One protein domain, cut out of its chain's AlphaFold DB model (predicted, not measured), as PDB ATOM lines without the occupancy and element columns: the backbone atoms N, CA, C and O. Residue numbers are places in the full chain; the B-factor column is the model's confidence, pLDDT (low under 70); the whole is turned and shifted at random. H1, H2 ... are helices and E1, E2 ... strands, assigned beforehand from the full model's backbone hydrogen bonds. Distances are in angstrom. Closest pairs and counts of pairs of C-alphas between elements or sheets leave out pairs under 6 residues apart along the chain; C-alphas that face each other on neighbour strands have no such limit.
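AT A GLANCE: This is residues 68 to 157 of the 314 residues of an uncharacterized protein of Butyrivibrio fibrisolvens (UniProt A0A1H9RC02). Two small three-stranded sheets, E1 E2 E3 and E4 E5 E6, make a loose sandwich that is only partly face to face, with strands crossed at 50 degrees. The sheets come together where E3 meets E5 and E6 and spread apart toward E1 and E4, and the one helix, H1, packs on E1 at the open side. The printed part has 90 residues, with named elements in the order E1 E2 E3 E4 E5 E6 H1; both sheets are antiparallel, and the class is mixed, helices and strands, with 43 residues in named elements, under half. The whole is compact, with a radius of gyration of the C-alphas of 12.6 A and spans of 34 by 29 by 26 A.

HOW THE PARTS SIT: E1, residues 77 to 81, E2, residues 87 to 92, and E3, residues 97 to 102, form a meander, each strand the antiparallel neighbour of the one before. In the hairpin E1 and E2, N 80 and O 89 are within hydrogen-bond range at 2.9 A; in the hairpin E2 and E3, N 88 and O 101 are at 2.8 A. E4, residues 107 to 110, E5, residues 117 to 122, and E6, residues 128 to 132, form a second meander. Here N 118 and O 109 are 2.8 A apart in the hairpin E4 and E5, and N 121 and O 129 are 2.9 A apart in the hairpin E5 and E6. E3 touches E6, the closest C-alphas being those of Gly 99 and Asp 129, 5.4 A apart. E3 also touches E5, closest at the C-alphas of Phe 101 and Ser 121, 5.5 A. E1 and E4 are apart. H1, residues 135 to 145, is on the sheet E1 E2 E3 at a height over the sheet of 9.6 A; it lies over E1 and runs along the strands, at 18 degrees to E1 on the local plane. H1 touches E1, closest at the C-alphas of Leu 137 and Tyr 77, 6.9 A. In H1 every O i to N i+4 pair is within hydrogen-bond range. Residues 153 to 154 pair in parallel with residues 109 to 110 of E4.

IN THESE COORDINATES: E1 begins at C-alpha 77, (-3.699, 20.876, -23.342). E2 is 16.9 A long from first to last C-alpha, E3 15.0 A and E5 16.1 A. E1 measures 13.1 A, E4 10.1 A and E6 13.5 A. H1, 15.4 A long, ends at C-alpha 145, (3.686, 15.917, -35.514).

THE WHOLE: The C-alphas of Lys 84 and Ser 113 are the two farthest apart, 38.3 A. The printed part has no cut and no long link; residues 146 to 157 hold no named element. The mean pLDDT of the printed part is 88.3, with residue 68 and residues 123 to 127 under 70.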
ATOM      1  N   GLN A  68       0.593   7.204 -38.078       66.75
ATOM      2  CA  GLN A  68      -0.432   7.195 -37.041       66.75
ATOM      3  C   GLN A  68       0.020   8.145 -35.921       66.75
ATOM      4  O   GLN A  68       0.806   7.765 -35.060       66.75
ATOM      5  N   LEU A  69      -0.427   9.402 -35.982       80.31
ATOM      6  CA  LEU A  69      -0.118  10.405 -34.959       80.31
ATOM      7  C   LEU A  69      -0.712   9.975 -33.608       80.31
ATOM      8  O   LEU A  69      -1.842   9.478 -33.551       80.31
ATOM      9  N   ASN A  70       0.036  10.192 -32.527       87.69
ATOM     10  CA  ASN A  70      -0.377   9.828 -31.173       87.69
ATOM     11  C   ASN A  70      -1.030  11.007 -30.444       87.69
ATOM     12  O   ASN A  70      -0.705  12.168 -30.689       87.69
ATOM     13  N   GLU A  71      -1.949  10.698 -29.529       93.31
ATOM     14  CA  GLU A  71      -2.492  11.690 -28.600       93.31
ATOM     15  C   GLU A  71      -1.398  12.175 -27.643       93.31
ATOM     16  O   GLU A  71      -0.598  11.382 -27.140       93.31
ATOM     17  N   VAL A  72      -1.390  13.480 -27.378       95.19
ATOM     18  CA  VAL A  72      -0.512  14.114 -26.389       95.19
ATOM     19  C   VAL A  72      -1.371  14.850 -25.367       95.19
ATOM     20  O   VAL A  72      -2.297  15.579 -25.723       95.19
ATOM     21  N   GLN A  73      -1.050  14.651 -24.091       95.06
ATOM     22  CA  GLN A  73      -1.679  15.297 -22.944       95.06
ATOM     23  C   GLN A  73      -0.595  16.000 -22.124       95.06
ATOM     24  O   GLN A  73       0.398  15.377 -21.744       95.06
ATOM     25  N   SER A  74      -0.819  17.269 -21.812       93.81
ATOM     26  CA  SER A  74       0.032  18.103 -20.967       93.81
ATOM     27  C   SER A  74      -0.785  18.759 -19.848       93.81
ATOM     28  O   SER A  74      -1.904  18.323 -19.552       93.81
ATOM     29  N   SER A  75      -0.214  19.759 -19.171       91.94
ATOM     30  CA  SER A  75      -0.845  20.415 -18.020       91.94
ATOM     31  C   SER A  75      -2.065  21.225 -18.447       91.94
ATOM     32  O   SER A  75      -3.086  21.225 -17.754       91.94
ATOM     33  N   ASN A  76      -1.959  21.903 -19.594       89.75
ATOM     34  CA  ASN A  76      -2.995  22.804 -20.090       89.75
ATOM     35  C   ASN A  76      -3.723  22.279 -21.332       89.75
ATOM     36  O   ASN A  76      -4.830  22.747 -21.605       89.75
ATOM     37  N   TYR A  77      -3.157  21.306 -22.055       94.12
ATOM     38  CA  TYR A  77      -3.699  20.876 -23.342       94.12
ATOM     39  C   TYR A  77      -3.871  19.365 -23.472       94.12
ATOM     40  O   TYR A  77      -3.163  18.553 -22.877       94.12
ATOM     41  N   ARG A  78      -4.817  18.995 -24.335       95.94
ATOM     42  CA  ARG A  78      -4.953  17.647 -24.887       95.94
ATOM     43  C   ARG A  78      -5.104  17.748 -26.398       95.94
ATOM     44  O   ARG A  78      -6.038  18.394 -26.878       95.94
ATOM     45  N   ILE A  79      -4.193  17.131 -27.142       95.62
ATOM     46  CA  ILE A  79      -4.157  17.149 -28.606       95.62
ATOM     47  C   ILE A  79      -4.500  15.759 -29.118       95.62
ATOM     48  O   ILE A  79      -3.767  14.801 -28.887       95.62
ATOM     49  N   MET A  80      -5.616  15.660 -29.832       93.56
ATOM     50  CA  MET A  80      -6.186  14.397 -30.284       93.56
ATOM     51  C   MET A  80      -6.197  14.340 -31.820       93.56
ATOM     52  O   MET A  80      -7.038  14.992 -32.451       93.56
ATOM     53  N   PRO A  81      -5.288  13.574 -32.447       90.06
ATOM     54  CA  PRO A  81      -5.306  13.350 -33.888       90.06
ATOM     55  C   PRO A  81      -6.543  12.581 -34.346       90.06
ATOM     56  O   PRO A  81      -7.028  11.670 -33.670       90.06
ATOM     57  N   ARG A  82      -7.055  12.910 -35.534       85.19
ATOM     58  CA  ARG A  82      -8.162  12.170 -36.145       85.19
ATOM     59  C   ARG A  82      -7.638  10.989 -36.952       85.19
ATOM     60  O   ARG A  82      -6.802  11.136 -37.830       85.19
ATOM     61  N   SER A  83      -8.205   9.808 -36.720       75.00
ATOM     62  CA  SER A  83      -7.719   8.547 -37.303       75.00
ATOM     63  C   SER A  83      -7.804   8.437 -38.832       75.00
ATOM     64  O   SER A  83      -7.169   7.559 -39.410       75.00
ATOM     65  N   LYS A  84      -8.613   9.268 -39.500       75.94
ATOM     66  CA  LYS A  84      -8.861   9.196 -40.956       75.94
ATOM     67  C   LYS A  84      -8.851  10.554 -41.650       75.94
ATOM     68  O   LYS A  84      -9.228  10.648 -42.815       75.94
ATOM     69  N   GLU A  85      -8.490  11.607 -40.931       79.06
ATOM     70  CA  GLU A  85      -8.514  12.965 -41.457       79.06
ATOM     71  C   GLU A  85      -7.210  13.658 -41.053       79.06
ATOM     72  O   GLU A  85      -6.750  13.441 -39.934       79.06
ATOM     73  N   PRO A  86      -6.622  14.501 -41.917       84.38
ATOM     74  CA  PRO A  86      -5.384  15.218 -41.616       84.38
ATOM     75  C   PRO A  86      -5.648  16.408 -40.677       84.38
ATOM     76  O   PRO A  86      -5.367  17.556 -41.015       84.38
ATOM     77  N   TYR A  87      -6.268  16.147 -39.525       87.38
ATOM     78  CA  TYR A  87      -6.642  17.154 -38.541       87.38
ATOM     79  C   TYR A  87      -6.392  16.666 -37.116       87.38
ATOM     80  O   TYR A  87      -6.538  15.482 -36.806       87.38
ATOM     81  N   ILE A  88      -6.101  17.620 -36.242       90.00
ATOM     82  CA  ILE A  88      -6.039  17.464 -34.792       90.00
ATOM     83  C   ILE A  88      -7.140  18.297 -34.140       90.00
ATOM     84  O   ILE A  88      -7.454  19.412 -34.569       90.00
ATOM     85  N   ASP A  89      -7.735  17.741 -33.092       91.56
ATOM     86  CA  ASP A  89      -8.611  18.462 -32.180       91.56
ATOM     87  C   ASP A  89      -7.808  18.851 -30.935       91.56
ATOM     88  O   ASP A  89      -7.179  17.994 -30.317       91.56
ATOM     89  N   ILE A  90      -7.836  20.132 -30.566       92.00
ATOM     90  CA  ILE A  90      -7.137  20.642 -29.380       92.00
ATOM     91  C   ILE A  90      -8.173  21.004 -28.322       92.00
ATOM     92  O   ILE A  90      -9.170  21.670 -28.624       92.00
ATOM     93  N   PHE A  91      -7.938  20.563 -27.090       90.62
ATOM     94  CA  PHE A  91      -8.778  20.819 -25.924       90.62
ATOM     95  C   PHE A  91      -7.964  21.470 -24.808       90.62
ATOM     96  O   PHE A  91      -6.748  21.280 -24.748       90.62
ATOM     97  N   ASP A  92      -8.645  22.190 -23.920       84.62
ATOM     98  CA  ASP A  92      -8.093  22.529 -22.612       84.62
ATOM     99  C   ASP A  92      -8.153  21.318 -21.659       84.62
ATOM    100  O   ASP A  92      -8.736  20.269 -21.965       84.62
ATOM    101  N   ASN A  93      -7.557  21.469 -20.477       82.69
ATOM    102  CA  ASN A  93      -7.554  20.447 -19.429       82.69
ATOM    103  C   ASN A  93      -8.937  20.172 -18.804       82.69
ATOM    104  O   ASN A  93      -9.135  19.114 -18.207       82.69
ATOM    105  N   ASN A  94      -9.909  21.068 -18.993       79.31
ATOM    106  CA  ASN A  94     -11.298  20.889 -18.573       79.31
ATOM    107  C   ASN A  94     -12.129  20.122 -19.618       79.31
ATOM    108  O   ASN A  94     -13.310  19.845 -19.401       79.31
ATOM    109  N   GLY A  95     -11.529  19.765 -20.758       81.69
ATOM    110  CA  GLY A  95     -12.185  19.056 -21.852       81.69
ATOM    111  C   GLY A  95     -12.964  19.964 -22.805       81.69
ATOM    112  O   GLY A  95     -13.647  19.457 -23.702       81.69
ATOM    113  N   ASN A  96     -12.858  21.288 -22.674       82.81
ATOM    114  CA  ASN A  96     -13.428  22.216 -23.638       82.81
ATOM    115  C   ASN A  96     -12.599  22.197 -24.915       82.81
ATOM    116  O   ASN A  96     -11.377  22.335 -24.909       82.81
ATOM    117  N   LYS A  97     -13.279  22.059 -26.050       86.06
ATOM    118  CA  LYS A  97     -12.625  22.093 -27.353       86.06
ATOM    119  C   LYS A  97     -12.211  23.520 -27.709       86.06
ATOM    120  O   LYS A  97     -13.076  24.387 -27.843       86.06
ATOM    121  N   LEU A  98     -10.917  23.719 -27.935       84.25
ATOM    122  CA  LEU A  98     -10.320  25.000 -28.301       84.25
ATOM    123  C   LEU A  98     -10.313  25.228 -29.820       84.25
ATOM    124  O   LEU A  98     -10.537  26.347 -30.268       84.25
ATOM    125  N   GLY A  99     -10.128  24.178 -30.629       85.94
ATOM    126  CA  GLY A  99     -10.166  24.318 -32.089       85.94
ATOM    127  C   GLY A  99      -9.869  23.041 -32.871       85.94
ATOM    128  O   GLY A  99      -9.631  21.979 -32.289       85.94
ATOM    129  N   VAL A 100      -9.928  23.155 -34.202       88.75
ATOM    130  CA  VAL A 100      -9.566  22.100 -35.159       88.75
ATOM    131  C   VAL A 100      -8.516  22.621 -36.134       88.75
ATOM    132  O   VAL A 100      -8.756  23.607 -36.835       88.75
ATOM    133  N   PHE A 101      -7.391  21.918 -36.236       87.12
ATOM    134  CA  PHE A 101      -6.232  22.365 -37.012       87.12
ATOM    135  C   PHE A 101      -5.767  21.273 -37.965       87.12
ATOM    136  O   PHE A 101      -5.808  20.094 -37.618       87.12
ATOM    137  N   ALA A 102      -5.388  21.656 -39.184       85.38
ATOM    138  CA  ALA A 102      -4.884  20.722 -40.180       85.38
ATOM    139  C   ALA A 102      -3.460  20.287 -39.814       85.38
ATOM    140  O   ALA A 102      -2.640  21.123 -39.459       85.38
ATOM    141  N   THR A 103      -3.151  18.999 -39.926       83.00
ATOM    142  CA  THR A 103      -1.802  18.469 -39.653       83.00
ATOM    143  C   THR A 103      -0.858  18.613 -40.843       83.00
ATOM    144  O   THR A 103       0.352  18.572 -40.674       83.00
ATOM    145  N   VAL A 104      -1.413  18.783 -42.044       78.56
ATOM    146  CA  VAL A 104      -0.677  18.941 -43.312       78.56
ATOM    147  C   VAL A 104      -0.194  20.369 -43.564       78.56
ATOM    148  O   VAL A 104       0.642  20.579 -44.434       78.56
ATOM    149  N   ASP A 105      -0.764  21.338 -42.850       79.00
ATOM    150  CA  ASP A 105      -0.522  22.773 -43.023       79.00
ATOM    151  C   ASP A 105      -0.791  23.475 -41.684       79.00
ATOM    152  O   ASP A 105      -1.821  24.124 -41.469       79.00
ATOM    153  N   ILE A 106       0.097  23.217 -40.721       87.81
ATOM    154  CA  ILE A 106       0.042  23.845 -39.401       87.81
ATOM    155  C   ILE A 106       0.443  25.301 -39.563       87.81
ATOM    156  O   ILE A 106       1.586  25.633 -39.857       87.81
ATOM    157  N   ASN A 107      -0.529  26.178 -39.354       91.06
ATOM    158  CA  ASN A 107      -0.373  27.587 -39.646       91.06
ATOM    159  C   ASN A 107      -0.153  28.369 -38.347       91.06
ATOM    160  O   ASN A 107      -1.102  28.791 -37.678       91.06
ATOM    161  N   ILE A 108       1.119  28.518 -37.976       95.62
ATOM    162  CA  ILE A 108       1.542  29.348 -36.847       95.62
ATOM    163  C   ILE A 108       1.850  30.742 -37.368       95.62
ATOM    164  O   ILE A 108       2.672  30.914 -38.270       95.62
ATOM    165  N   LYS A 109       1.196  31.744 -36.786       96.50
ATOM    166  CA  LYS A 109       1.410  33.143 -37.137       96.50
ATOM    167  C   LYS A 109       1.950  33.930 -35.958       96.50
ATOM    168  O   LYS A 109       1.528  33.710 -34.827       96.50
ATOM    169  N   ILE A 110       2.824  34.888 -36.234       97.00
ATOM    170  CA  ILE A 110       3.318  35.859 -35.262       97.00
ATOM    171  C   ILE A 110       2.951  37.274 -35.701       97.00
ATOM    172  O   ILE A 110       3.259  37.706 -36.811       97.00
ATOM    173  N   ASP A 111       2.304  38.020 -34.811       96.56
ATOM    174  CA  ASP A 111       2.189  39.463 -34.963       96.56
ATOM    175  C   ASP A 111       3.473  40.123 -34.448       96.56
ATOM    176  O   ASP A 111       3.797  40.076 -33.258       96.56
ATOM    177  N   LEU A 112       4.223  40.757 -35.348       94.00
ATOM    178  CA  LEU A 112       5.512  41.361 -35.018       94.00
ATOM    179  C   LEU A 112       5.387  42.572 -34.090       94.00
ATOM    180  O   LEU A 112       6.377  42.902 -33.427       94.00
ATOM    181  N   SER A 113       4.214  43.213 -34.039       92.69
ATOM    182  CA  SER A 113       3.981  44.399 -33.215       92.69
ATOM    183  C   SER A 113       3.773  44.038 -31.742       92.69
ATOM    184  O   SER A 113       4.461  44.576 -30.875       92.69
ATOM    185  N   THR A 114       2.904  43.067 -31.454       91.56
ATOM    186  CA  THR A 114       2.630  42.603 -30.083       91.56
ATOM    187  C   THR A 114       3.526  41.450 -29.632       91.56
ATOM    188  O   THR A 114       3.551  41.140 -28.443       91.56
ATOM    189  N   LYS A 115       4.266  40.821 -30.558       93.75
ATOM    190  CA  LYS A 115       5.008  39.560 -30.355       93.75
ATOM    191  C   LYS A 115       4.115  38.374 -29.981       93.75
ATOM    192  O   LYS A 115       4.616  37.363 -29.497       93.75
ATOM    193  N   THR A 116       2.808  38.480 -30.213       94.56
ATOM    194  CA  THR A 116       1.868  37.394 -29.948       94.56
ATOM    195  C   THR A 116       1.930  36.366 -31.074       94.56
ATOM    196  O   THR A 116       1.732  36.692 -32.245       94.56
ATOM    197  N   GLU A 117       2.193  35.117 -30.699       96.50
ATOM    198  CA  GLU A 117       2.153  33.958 -31.585       96.50
ATOM    199  C   GLU A 117       0.812  33.223 -31.418       96.50
ATOM    200  O   GLU A 117       0.297  33.075 -30.305       96.50
ATOM    201  N   ILE A 118       0.221  32.785 -32.527       96.62
ATOM    202  CA  ILE A 118      -1.090  32.132 -32.581       96.62
ATOM    203  C   ILE A 118      -1.047  30.910 -33.492       96.62
ATOM    204  O   ILE A 118      -0.338  30.894 -34.497       96.62
ATOM    205  N   LEU A 119      -1.864  29.911 -33.172       96.00
ATOM    206  CA  LEU A 119      -2.207  28.839 -34.095       96.00
ATOM    207  C   LEU A 119      -3.512  29.203 -34.798       96.00
ATOM    208  O   LEU A 119      -4.519  29.430 -34.128       96.00
ATOM    209  N   LEU A 120      -3.505  29.240 -36.126       91.94
ATOM    210  CA  LEU A 120      -4.640  29.653 -36.944       91.94
ATOM    211  C   LEU A 120      -5.104  28.502 -37.844       91.94
ATOM    212  O   LEU A 120      -4.305  27.764 -38.405       91.94
ATOM    213  N   SER A 121      -6.412  28.362 -38.027       86.12
ATOM    214  CA  SER A 121      -6.996  27.437 -39.000       86.12
ATOM    215  C   SER A 121      -8.179  28.105 -39.680       86.12
ATOM    216  O   SER A 121      -9.149  28.472 -39.019       86.12
ATOM    217  N   SER A 122      -8.096  28.300 -40.998       74.75
ATOM    218  CA  SER A 122      -9.166  28.912 -41.793       74.75
ATOM    219  C   SER A 122     -10.040  27.830 -42.429       74.75
ATOM    220  O   SER A 122      -9.579  27.025 -43.234       74.75
ATOM    221  N   HIS A 123     -11.328  27.831 -42.099       68.81
ATOM    222  CA  HIS A 123     -12.322  26.846 -42.533       68.81
ATOM    223  C   HIS A 123     -13.192  27.374 -43.687       68.81
ATOM    224  O   HIS A 123     -14.415  27.228 -43.681       68.81
ATOM    225  N   GLY A 124     -12.573  28.000 -44.691       60.38
ATOM    226  CA  GLY A 124     -13.272  28.605 -45.828       60.38
ATOM    227  C   GLY A 124     -13.684  30.061 -45.582       60.38
ATOM    228  O   GLY A 124     -12.939  30.833 -44.980       60.38
ATOM    229  N   THR A 125     -14.850  30.465 -46.096       53.88
ATOM    230  CA  THR A 125     -15.144  31.885 -46.361       53.88
ATOM    231  C   THR A 125     -15.268  32.771 -45.118       53.88
ATOM    232  O   THR A 125     -14.874  33.924 -45.203       53.88
ATOM    233  N   ALA A 126     -15.711  32.275 -43.954       53.97
ATOM    234  CA  ALA A 126     -15.905  33.134 -42.764       53.97
ATOM    235  C   ALA A 126     -15.630  32.471 -41.401       53.97
ATOM    236  O   ALA A 126     -15.746  33.113 -40.358       53.97
ATOM    237  N   ALA A 127     -15.299  31.180 -41.372       68.88
ATOM    238  CA  ALA A 127     -15.027  30.472 -40.128       68.88
ATOM    239  C   ALA A 127     -13.525  30.257 -39.987       68.88
ATOM    240  O   ALA A 127     -12.884  29.761 -40.905       68.88
ATOM    241  N   TYR A 128     -12.973  30.597 -38.831       81.75
ATOM    242  CA  TYR A 128     -11.623  30.216 -38.456       81.75
ATOM    243  C   TYR A 128     -11.580  29.877 -36.969       81.75
ATOM    244  O   TYR A 128     -12.370  30.404 -36.173       81.75
ATOM    245  N   ASP A 129     -10.673  28.972 -36.632       87.31
ATOM    246  CA  ASP A 129     -10.275  28.691 -35.262       87.31
ATOM    247  C   ASP A 129      -8.919  29.356 -35.028       87.31
ATOM    248  O   ASP A 129      -8.052  29.363 -35.907       87.31
ATOM    249  N   VAL A 130      -8.752  29.946 -33.852       90.50
ATOM    250  CA  VAL A 130      -7.493  30.559 -33.448       90.50
ATOM    251  C   VAL A 130      -7.309  30.394 -31.957       90.50
ATOM    252  O   VAL A 130      -8.256  30.585 -31.192       90.50
ATOM    253  N   ILE A 131      -6.101  30.017 -31.557       93.38
ATOM    254  CA  ILE A 131      -5.719  29.877 -30.154       93.38
ATOM    255  C   ILE A 131      -4.323  30.468 -29.945       93.38
ATOM    256  O   ILE A 131      -3.533  30.499 -30.893       93.38
ATOM    257  N   PRO A 132      -3.993  30.942 -28.733       93.88
ATOM    258  CA  PRO A 132      -2.637  31.381 -28.434       93.88
ATOM    259  C   PRO A 132      -1.634  30.241 -28.595       93.88
ATOM    260  O   PRO A 132      -1.879  29.134 -28.115       93.88
ATOM    261  N   MET A 133      -0.493  30.523 -29.221       95.56
ATOM    262  CA  MET A 133       0.618  29.581 -29.288       95.56
ATOM    263  C   MET A 133       1.502  29.756 -28.055       95.56
ATOM    264  O   MET A 133       2.379  30.618 -28.005       95.56
ATOM    265  N   THR A 134       1.227  28.973 -27.014       93.31
ATOM    266  CA  THR A 134       2.078  28.921 -25.819       93.31
ATOM    267  C   THR A 134       3.288  28.021 -26.066       93.31
ATOM    268  O   THR A 134       3.275  27.182 -26.966       93.31
ATOM    269  N   ALA A 135       4.339  28.174 -25.254       93.44
ATOM    270  CA  ALA A 135       5.516  27.305 -25.341       93.44
ATOM    271  C   ALA A 135       5.140  25.823 -25.164       93.44
ATOM    272  O   ALA A 135       5.543  24.992 -25.970       93.44
ATOM    273  N   GLU A 136       4.286  25.520 -24.179       94.88
ATOM    274  CA  GLU A 136       3.759  24.171 -23.941       94.88
ATOM    275  C   GLU A 136       2.998  23.631 -25.158       94.88
ATOM    276  O   GLU A 136       3.284  22.529 -25.615       94.88
ATOM    277  N   LEU A 137       2.086  24.422 -25.742       95.31
ATOM    278  CA  LEU A 137       1.340  23.989 -26.922       95.31
ATOM    279  C   LEU A 137       2.264  23.715 -28.116       95.31
ATOM    280  O   LEU A 137       2.053  22.748 -28.846       95.31
ATOM    281  N   LYS A 138       3.289  24.549 -28.318       95.38
ATOM    282  CA  LYS A 138       4.263  24.375 -29.402       95.38
ATOM    283  C   LYS A 138       5.080  23.098 -29.217       95.38
ATOM    284  O   LYS A 138       5.224  22.333 -30.166       95.38
ATOM    285  N   GLU A 139       5.551  22.833 -27.999       95.88
ATOM    286  CA  GLU A 139       6.246  21.588 -27.652       95.88
ATOM    287  C   GLU A 139       5.358  20.356 -27.859       95.88
ATOM    288  O   GLU A 139       5.812  19.342 -28.390       95.88
ATOM    289  N   ASP A 140       4.088  20.429 -27.467       95.81
ATOM    290  CA  ASP A 140       3.153  19.321 -27.644       95.81
ATOM    291  C   ASP A 140       2.810  19.078 -29.113       95.81
ATOM    292  O   ASP A 140       2.731  17.926 -29.538       95.81
ATOM    293  N   LEU A 141       2.671  20.137 -29.916       95.12
ATOM    294  CA  LEU A 141       2.494  20.009 -31.361       95.12
ATOM    295  C   LEU A 141       3.716  19.371 -32.025       95.12
ATOM    296  O   LEU A 141       3.532  18.488 -32.860       95.12
ATOM    297  N   CYS A 142       4.937  19.742 -31.629       93.25
ATOM    298  CA  CYS A 142       6.161  19.083 -32.097       93.25
ATOM    299  C   CYS A 142       6.131  17.569 -31.829       93.25
ATOM    300  O   CYS A 142       6.396  16.779 -32.733       93.25
ATOM    301  N   LYS A 143       5.718  17.149 -30.622       94.00
ATOM    302  CA  LYS A 143       5.577  15.723 -30.262       94.00
ATOM    303  C   LYS A 143       4.510  15.012 -31.094       94.00
ATOM    304  O   LYS A 143       4.732  13.890 -31.535       94.00
ATOM    305  N   VAL A 144       3.345  15.639 -31.289       92.44
ATOM    306  CA  VAL A 144       2.243  15.045 -32.067       92.44
ATOM    307  C   VAL A 144       2.637  14.867 -33.527       92.44
ATOM    308  O   VAL A 144       2.286  13.853 -34.120       92.44
ATOM    309  N   LEU A 145       3.329  15.854 -34.096       89.88
ATOM    310  CA  LEU A 145       3.686  15.917 -35.514       89.88
ATOM    311  C   LEU A 145       5.028  15.250 -35.838       89.88
ATOM    312  O   LEU A 145       5.386  15.203 -37.010       89.88
ATOM    313  N   ASP A 146       5.737  14.741 -34.826       89.81
ATOM    314  CA  ASP A 146       7.065  14.131 -34.949       89.81
ATOM    315  C   ASP A 146       8.071  15.060 -35.660       89.81
ATOM    316  O   ASP A 146       8.686  14.716 -36.668       89.81
ATOM    317  N   THR A 147       8.190  16.293 -35.154       89.94
ATOM    318  CA  THR A 147       9.121  17.316 -35.661       89.94
ATOM    319  C   THR A 147       9.870  17.994 -34.520       89.94
ATOM    320  O   THR A 147       9.314  18.226 -33.449       89.94
ATOM    321  N   ASP A 148      11.124  18.379 -34.762       90.44
ATOM    322  CA  ASP A 148      11.943  19.121 -33.796       90.44
ATOM    323  C   ASP A 148      11.604  20.621 -33.759       90.44
ATOM    324  O   ASP A 148      11.950  21.328 -32.811       90.44
ATOM    325  N   TYR A 149      10.946  21.130 -34.805       89.94
ATOM    326  CA  TYR A 149      10.690  22.557 -34.971       89.94
ATOM    327  C   TYR A 149       9.397  22.832 -35.743       89.94
ATOM    328  O   TYR A 149       9.031  22.107 -36.670       89.94
ATOM    329  N   LEU A 150       8.737  23.931 -35.372       93.19
ATOM    330  CA  LEU A 150       7.603  24.505 -36.087       93.19
ATOM    331  C   LEU A 150       7.892  25.980 -36.377       93.19
ATOM    332  O   LEU A 150       8.108  26.773 -35.452       93.19
ATOM    333  N   GLU A 151       7.899  26.321 -37.664       91.62
ATOM    334  CA  GLU A 151       8.126  27.682 -38.135       91.62
ATOM    335  C   GLU A 151       6.900  28.561 -37.897       91.62
ATOM    336  O   GLU A 151       5.758  28.100 -37.934       91.62
ATOM    337  N   SER A 152       7.160  29.842 -37.657       94.12
ATOM    338  CA  SER A 152       6.131  30.858 -37.485       94.12
ATOM    339  C   SER A 152       6.267  31.893 -38.583       94.12
ATOM    340  O   SER A 152       7.336  32.468 -38.780       94.12
ATOM    341  N   GLU A 153       5.167  32.175 -39.263       95.69
ATOM    342  CA  GLU A 153       5.134  33.182 -40.315       95.69
ATOM    343  C   GLU A 153       4.558  34.499 -39.799       95.69
ATOM    344  O   GLU A 153       3.748  34.530 -38.873       95.69
ATOM    345  N   GLU A 154       4.920  35.611 -40.432       97.12
ATOM    346  CA  GLU A 154       4.294  36.899 -40.137       97.12
ATOM    347  C   GLU A 154       2.771  36.843 -40.358       97.12
ATOM    348  O   GLU A 154       2.279  36.322 -41.367       97.12
ATOM    349  N   LEU A 155       2.012  37.395 -39.407       96.19
ATOM    350  CA  LEU A 155       0.560  37.492 -39.491       96.19
ATOM    351  C   LEU A 155       0.139  38.407 -40.653       96.19
ATOM    352  O   LEU A 155       0.513  39.575 -40.703       96.19
ATOM    353  N   LYS A 156      -0.674  37.881 -41.580       93.56
ATOM    354  CA  LYS A 156      -1.218  38.614 -42.738       93.56
ATOM    355  C   LYS A 156      -2.711  38.352 -42.896       93.56
ATOM    356  O   LYS A 156      -3.145  37.214 -42.734       93.56
ATOM    357  N   GLY A 157      -3.479  39.384 -43.256       92.12
ATOM    358  CA  GLY A 157      -4.942  39.313 -43.414       92.12
ATOM    359  C   GLY A 157      -5.712  39.263 -42.090       92.12
ATOM    360  O   GLY A 157      -6.921  39.023 -42.079       92.12
TER     361      GLY A 157